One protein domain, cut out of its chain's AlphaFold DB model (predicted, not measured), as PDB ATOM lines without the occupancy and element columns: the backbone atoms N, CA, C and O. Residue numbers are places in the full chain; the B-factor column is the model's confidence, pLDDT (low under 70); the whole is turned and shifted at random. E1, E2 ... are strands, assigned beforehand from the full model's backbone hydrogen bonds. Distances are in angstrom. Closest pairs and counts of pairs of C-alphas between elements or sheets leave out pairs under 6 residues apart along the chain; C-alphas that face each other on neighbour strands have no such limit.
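Overview. This is residues 55 to 104 of the 110 residues of an uncharacterized protein of Rickettsiales bacterium (UniProt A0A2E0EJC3). Two antiparallel hairpins lie one over the other as two loosely stacked layers: the long hairpin of E1 and E2, with E1 bent, crosses over the short hairpin of E3 and E4. The link of residues 64 to 73 loops at one end of the long axis, and the long link of residues 81 to 92 swings out at the other. The 50 printed residues hold four named strands, E1, E2, E3 and E4 in chain order, and no named helix; the class is all strand, with 24 residues, under half, in named elements. The sheets are E1 - E2 and E3 - E4, both antiparallel. The whole is compact, with a radius of gyration of the C-alphas of 10.3 A and spans of 29 by 20 by 16 A.

Arrangement. Start at E1, residues 56 to 63, which bends by 56 degrees at residue 60. Look next at E2, residues 74 to 80: it forms an antiparallel hairpin with E1, at 149 degrees between their directions. C-alphas 61 and 75 face each other at 4.1 A, and you will find N 62 and O 74 within hydrogen-bond range at 2.9 A, as are N 78 and O 58 at 3.0 A. Go on to E3, residues 93 to 96; its closest C-alphas to E2 are those of Thr 96 and Ala 80, 5.7 A apart. E3 and E1 are only just apart, the closest C-alphas at 8.0 A. E4, residues 99 to 103, forms the second antiparallel hairpin with E3, at 145 degrees. Here N 94 and O 101 are within hydrogen-bond range at 2.8 A, and N 96 and O 99 at 2.9 A. E1 and E4 are near each other, with 9 pairs of C-alphas within 10 A. E2 and E4 are only just apart, the closest C-alphas at 8.2 A.

Along the chain. Find C-alpha 56 at (120.507, 147.363, 112.743); from there E1 runs 20.9 A to C-alpha 63. E2 begins at C-alpha 74, at (112.211, 135.106, 99.357), and runs 18.5 A to C-alpha 80. E3 runs 9.8 A from Val 93 to Thr 96. E4 runs 12.4 A from Thr 99 to C-alpha 103 at (123.818, 133.321, 108.255).

Size, cuts and confidence. The two C-alphas farthest apart are those of Ala 71 and Glu 86, 29.1 A. The printed part runs from residue 55 to 104 with no cut. The link E1 to E2 is short, E2 to E3 is long with 12 residues, and E3 to E4 is tight. The mean pLDDT of the printed part is 84.6, and no printed residue is under 70.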
ATOM      1  N   THR A  55     120.655 150.731 116.159       84.19
ATOM      2  CA  THR A  55     119.869 149.542 115.804       84.19
ATOM      3  C   THR A  55     120.081 149.186 114.339       84.19
ATOM      4  O   THR A  55     120.033 150.044 113.458       84.19
ATOM      5  N   HIS A  56     120.280 147.901 114.078       88.19
ATOM      6  CA  HIS A  56     120.507 147.363 112.743       88.19
ATOM      7  C   HIS A  56     119.444 146.309 112.433       88.19
ATOM      8  O   HIS A  56     118.920 145.665 113.342       88.19
ATOM      9  N   LEU A  57     119.123 146.132 111.158       88.56
ATOM     10  CA  LEU A  57     118.349 145.002 110.651       88.56
ATOM     11  C   LEU A  57     119.209 144.222 109.660       88.56
ATOM     12  O   LEU A  57     120.092 144.797 109.019       88.56
ATOM     13  N   VAL A  58     118.949 142.923 109.533       87.81
ATOM     14  CA  VAL A  58     119.536 142.110 108.471       87.81
ATOM     15  C   VAL A  58     118.487 141.917 107.373       87.81
ATOM     16  O   VAL A  58     117.295 141.741 107.635       87.81
ATOM     17  N   VAL A  59     118.910 142.033 106.121       88.69
ATOM     18  CA  VAL A  59     118.091 141.750 104.937       88.69
ATOM     19  C   VAL A  59     118.778 140.629 104.194       88.69
ATOM     20  O   VAL A  59     119.986 140.694 104.014       88.69
ATOM     21  N   GLY A  60     118.043 139.617 103.760       89.94
ATOM     22  CA  GLY A  60     118.627 138.502 103.024       89.94
ATOM     23  C   GLY A  60     117.569 137.561 102.480       89.94
ATOM     24  O   GLY A  60     116.372 137.717 102.742       89.94
ATOM     25  N   ILE A  61     118.016 136.584 101.703       89.00
ATOM     26  CA  ILE A  61     117.177 135.537 101.131       89.00
ATOM     27  C   ILE A  61     116.947 134.476 102.207       89.00
ATOM     28  O   ILE A  61     117.888 133.799 102.616       89.00
ATOM     29  N   VAL A  62     115.704 134.331 102.670       88.62
ATOM     30  CA  VAL A  62     115.362 133.306 103.662       88.62
ATOM     31  C   VAL A  62     115.129 131.955 102.998       88.62
ATOM     32  O   VAL A  62     114.456 131.858 101.968       88.62
ATOM     33  N   THR A  63     115.668 130.908 103.606       85.75
ATOM     34  CA  THR A  63     115.463 129.508 103.223       85.75
ATOM     35  C   THR A  63     115.288 128.652 104.479       85.75
ATOM     36  O   THR A  63     115.677 129.041 105.585       85.75
ATOM     37  N   ASN A  64     114.694 127.471 104.313       81.81
ATOM     38  CA  ASN A  64     114.516 126.473 105.361       81.81
ATOM     39  C   ASN A  64     113.762 127.032 106.595       81.81
ATOM     40  O   ASN A  64     114.065 126.646 107.724       81.81
ATOM     41  N   ASP A  65     112.797 127.957 106.413       83.38
ATOM     42  CA  ASP A  65     112.038 128.566 107.528       83.38
ATOM     43  C   ASP A  65     111.119 127.531 108.180       83.38
ATOM     44  O   ASP A  65     110.009 127.258 107.724       83.38
ATOM     45  N   HIS A  66     111.553 126.983 109.314       79.12
ATOM     46  CA  HIS A  66     110.819 125.963 110.067       79.12
ATOM     47  C   HIS A  66     109.471 126.460 110.604       79.12
ATOM     48  O   HIS A  66     108.619 125.657 110.985       79.12
ATOM     49  N   LYS A  67     109.264 127.780 110.640       79.00
ATOM     50  CA  LYS A  67     107.994 128.408 111.026       79.00
ATOM     51  C   LYS A  67     107.038 128.601 109.837       79.00
ATOM     52  O   LYS A  67     105.896 128.987 110.071       79.00
ATOM     53  N   ASN A  68     107.477 128.325 108.603       77.81
ATOM     54  CA  ASN A  68     106.714 128.413 107.352       77.81
ATOM     55  C   ASN A  68     105.935 129.740 107.188       77.81
ATOM     56  O   ASN A  68     104.793 129.773 106.731       77.81
ATOM     57  N   ARG A  69     106.540 130.848 107.634       79.75
ATOM     58  CA  ARG A  69     106.004 132.220 107.537       79.75
ATOM     59  C   ARG A  69     106.393 132.873 106.220       79.75
ATOM     60  O   ARG A  69     105.693 133.762 105.737       79.75
ATOM     61  N   PHE A  70     107.522 132.449 105.668       78.31
ATOM     62  CA  PHE A  70     108.060 132.921 104.408       78.31
ATOM     63  C   PHE A  70     108.233 131.731 103.466       78.31
ATOM     64  O   PHE A  70     108.624 130.652 103.895       78.31
ATOM     65  N   ALA A  71     107.941 131.936 102.183       73.19
ATOM     66  CA  ALA A  71     108.317 130.971 101.160       73.19
ATOM     67  C   ALA A  71     109.842 130.997 100.980       73.19
ATOM     68  O   ALA A  71     110.429 132.082 100.936       73.19
ATOM     69  N   ASP A  72     110.451 129.819 100.849       78.69
ATOM     70  CA  ASP A  72     111.888 129.679 100.611       78.69
ATOM     71  C   ASP A  72     112.332 130.440  99.353       78.69
ATOM     72  O   ASP A  72     111.622 130.494  98.346       78.69
ATOM     73  N   GLY A  73     113.517 131.049  99.416       76.06
ATOM     74  CA  GLY A  73     114.065 131.869  98.336       76.06
ATOM     75  C   GLY A  73     113.519 133.302  98.294       76.06
ATOM     76  O   GLY A  73     113.834 134.054  97.370       76.06
ATOM     77  N   ARG A  74     112.712 133.726  99.276       82.94
ATOM     78  CA  ARG A  74     112.211 135.106  99.357       82.94
ATOM     79  C   ARG A  74     113.205 136.018 100.079       82.94
ATOM     80  O   ARG A  74     113.610 135.739 101.200       82.94
ATOM     81  N   CYS A  75     113.512 137.174  99.493       83.81
ATOM     82  CA  CYS A  75     114.198 138.245 100.217       83.81
ATOM     83  C   CYS A  75     113.274 138.848 101.294       83.81
ATOM     84  O   CYS A  75     112.153 139.277 100.986       83.81
ATOM     85  N   ILE A  76     113.730 138.865 102.549       84.44
ATOM     86  CA  ILE A  76     113.006 139.414 103.701       84.44
ATOM     87  C   ILE A  76     113.814 140.513 104.396       84.44
ATOM     88  O   ILE A  76     115.032 140.430 104.509       84.44
ATOM     89  N   HIS A  77     113.107 141.513 104.919       83.81
ATOM     90  CA  HIS A  77     113.647 142.446 105.907       83.81
ATOM     91  C   HIS A  77     113.333 141.883 107.294       83.81
ATOM     92  O   HIS A  77     112.159 141.649 107.600       83.81
ATOM     93  N   THR A  78     114.341 141.640 108.130       85.25
ATOM     94  CA  THR A  78     114.093 141.152 109.490       85.25
ATOM     95  C   THR A  78     113.682 142.277 110.437       85.25
ATOM     96  O   THR A  78     113.803 143.467 110.146       85.25
ATOM     97  N   SER A  79     113.221 141.894 111.630       84.62
ATOM     98  CA  SER A  79     113.135 142.810 112.771       84.62
ATOM     99  C   SER A  79     114.525 143.303 113.198       84.62
ATOM    100  O   SER A  79     115.542 142.764 112.750       84.62
ATOM    101  N   ALA A  80     114.553 144.278 114.112       86.00
ATOM    102  CA  ALA A  80     115.776 144.727 114.768       86.00
ATOM    103  C   ALA A  80     116.617 143.545 115.286       86.00
ATOM    104  O   ALA A  80     116.103 142.599 115.899       86.00
ATOM    105  N   MET A  81     117.910 143.621 115.002       89.25
ATOM    106  CA  MET A  81     118.932 142.675 115.411       89.25
ATOM    107  C   MET A  81     119.309 142.920 116.874       89.25
ATOM    108  O   MET A  81     119.509 144.062 117.286       89.25
ATOM    109  N   VAL A  82     119.380 141.842 117.652       86.81
ATOM    110  CA  VAL A  82     119.778 141.850 119.069       86.81
ATOM    111  C   VAL A  82     121.257 141.482 119.205       86.81
ATOM    112  O   VAL A  82     121.954 142.019 120.063       86.81
ATOM    113  N   THR A  83     121.754 140.599 118.334       82.88
ATOM    114  CA  THR A  83     123.183 140.275 118.218       82.88
ATOM    115  C   THR A  83     123.999 141.530 117.864       82.88
ATOM    116  O   THR A  83     123.607 142.269 116.958       82.88
ATOM    117  N   PRO A  84     125.136 141.805 118.532       83.44
ATOM    118  CA  PRO A  84     126.007 142.917 118.163       83.44
ATOM    119  C   PRO A  84     126.695 142.658 116.815       83.44
ATOM    120  O   PRO A  84     127.083 141.531 116.516       83.44
ATOM    121  N   LEU A  85     126.892 143.726 116.030       83.00
ATOM    122  CA  LEU A  85     127.501 143.712 114.686       83.00
ATOM    123  C   LEU A  85     128.788 142.880 114.578       83.00
ATOM    124  O   LEU A  85     129.008 142.215 113.575       83.00
ATOM    125  N   GLU A  86     129.637 142.921 115.604       84.38
ATOM    126  CA  GLU A  86     130.936 142.233 115.641       84.38
ATOM    127  C   GLU A  86     130.838 140.696 115.642       84.38
ATOM    128  O   GLU A  86     131.808 140.022 115.307       84.38
ATOM    129  N   LEU A  87     129.670 140.143 115.990       81.62
ATOM    130  CA  LEU A  87     129.382 138.706 115.959       81.62
ATOM    131  C   LEU A  87     128.606 138.284 114.699       81.62
ATOM    132  O   LEU A  87     128.283 137.108 114.539       81.62
ATOM    133  N   VAL A  88     128.295 139.229 113.806       85.88
ATOM    134  CA  VAL A  88     127.548 138.981 112.569       85.88
ATOM    135  C   VAL A  88     128.520 138.535 111.480       85.88
ATOM    136  O   VAL A  88     129.042 139.338 110.708       85.88
ATOM    137  N   VAL A  89     128.783 137.232 111.453       85.62
ATOM    138  CA  VAL A  89     129.676 136.577 110.490       85.62
ATOM    139  C   VAL A  89     128.976 135.407 109.804       85.62
ATOM    140  O   VAL A  89     127.967 134.890 110.285       85.62
ATOM    141  N   GLU A  90     129.513 134.975 108.669       86.00
ATOM    142  CA  GLU A  90     129.045 133.775 107.978       86.00
ATOM    143  C   GLU A  90     129.191 132.527 108.871       86.00
ATOM    144  O   GLU A  90     130.162 132.384 109.617       86.00
ATOM    145  N   GLY A  91     128.188 131.648 108.851       83.88
ATOM    146  CA  GLY A  91     128.064 130.494 109.742       83.88
ATOM    147  C   GLY A  91     127.597 130.817 111.170       83.88
ATOM    148  O   GLY A  91     127.337 129.890 111.941       83.88
ATOM    149  N   ALA A  92     127.465 132.093 111.555       85.25
ATOM    150  CA  ALA A  92     126.926 132.471 112.861       85.25
ATOM    151  C   ALA A  92     125.390 132.440 112.887       85.25
ATOM    152  O   ALA A  92     124.718 132.611 111.870       85.25
ATOM    153  N   VAL A  93     124.828 132.268 114.087       88.44
ATOM    154  CA  VAL A  93     123.394 132.464 114.331       88.44
ATOM    155  C   VAL A  93     123.176 133.881 114.850       88.44
ATOM    156  O   VAL A  93     123.740 134.259 115.876       88.44
ATOM    157  N   VAL A  94     122.345 134.647 114.148       88.50
ATOM    158  CA  VAL A  94     121.925 135.995 114.530       88.50
ATOM    159  C   VAL A  94     120.524 135.969 115.118       88.50
ATOM    160  O   VAL A  94     119.561 135.519 114.493       88.50
ATOM    161  N   ASP A  95     120.406 136.526 116.317       88.12
ATOM    162  CA  ASP A  95     119.150 136.734 117.012       88.12
ATOM    163  C   ASP A  95     118.558 138.092 116.611       88.12
ATOM    164  O   ASP A  95     119.146 139.158 116.812       88.12
ATOM    165  N   THR A  96     117.347 138.054 116.068       87.50
ATOM    166  CA  THR A  96     116.463 139.217 115.912       87.50
ATOM    167  C   THR A  96     115.323 139.107 116.921       87.50
ATOM    168  O   THR A  96     115.049 138.013 117.416       87.50
ATOM    169  N   LEU A  97     114.603 140.204 117.186       83.81
ATOM    170  CA  LEU A  97     113.528 140.261 118.200       83.81
ATOM    171  C   LEU A  97     112.541 139.074 118.204       83.81
ATOM    172  O   LEU A  97     112.005 138.733 119.252       83.81
ATOM    173  N   ASN A  98     112.275 138.469 117.042       81.88
ATOM    174  CA  ASN A  98     111.247 137.441 116.867       81.88
ATOM    175  C   ASN A  98     111.780 136.102 116.331       81.88
ATOM    176  O   ASN A  98     111.009 135.152 116.153       81.88
ATOM    177  N   THR A  99     113.045 136.031 115.907       84.19
ATOM    178  CA  THR A  99     113.556 134.920 115.084       84.19
ATOM    179  C   THR A  99     115.068 134.843 115.123       84.19
ATOM    180  O   THR A  99     115.742 135.873 115.112       84.19
ATOM    181  N   ARG A 100     115.580 133.618 115.099       88.88
ATOM    182  CA  ARG A 100     117.009 133.323 115.061       88.88
ATOM    183  C   ARG A 100     117.365 132.800 113.676       88.88
ATOM    184  O   ARG A 100     116.751 131.831 113.232       88.88
ATOM    185  N   TYR A 101     118.306 133.440 112.997       88.69
ATOM    186  CA  TYR A 101     118.690 133.110 111.626       88.69
ATOM    187  C   TYR A 101     120.119 132.580 111.590       88.69
ATOM    188  O   TYR A 101     121.008 133.220 112.142       88.69
ATOM    189  N   LEU A 102     120.357 131.443 110.936       89.44
ATOM    190  CA  LEU A 102     121.713 131.058 110.539       89.44
ATOM    191  C   LEU A 102     122.122 131.910 109.334       89.44
ATOM    192  O   LEU A 102     121.346 132.016 108.390       89.44
ATOM    193  N   LEU A 103     123.305 132.514 109.360       88.81
ATOM    194  CA  LEU A 103     123.818 133.321 108.255       88.81
ATOM    195  C   LEU A 103     124.722 132.507 107.328       88.81
ATOM    196  O   LEU A 103     125.614 131.806 107.799       88.81
ATOM    197  N   GLY A 104     124.541 132.657 106.016       84.19
ATOM    198  CA  GLY A 104     125.225 131.840 105.009       84.19
ATOM    199  C   GLY A 104     124.482 130.530 104.757       84.19
ATOM    200  O   GLY A 104     123.264 130.469 104.903       84.19
TER     201      GLY A 104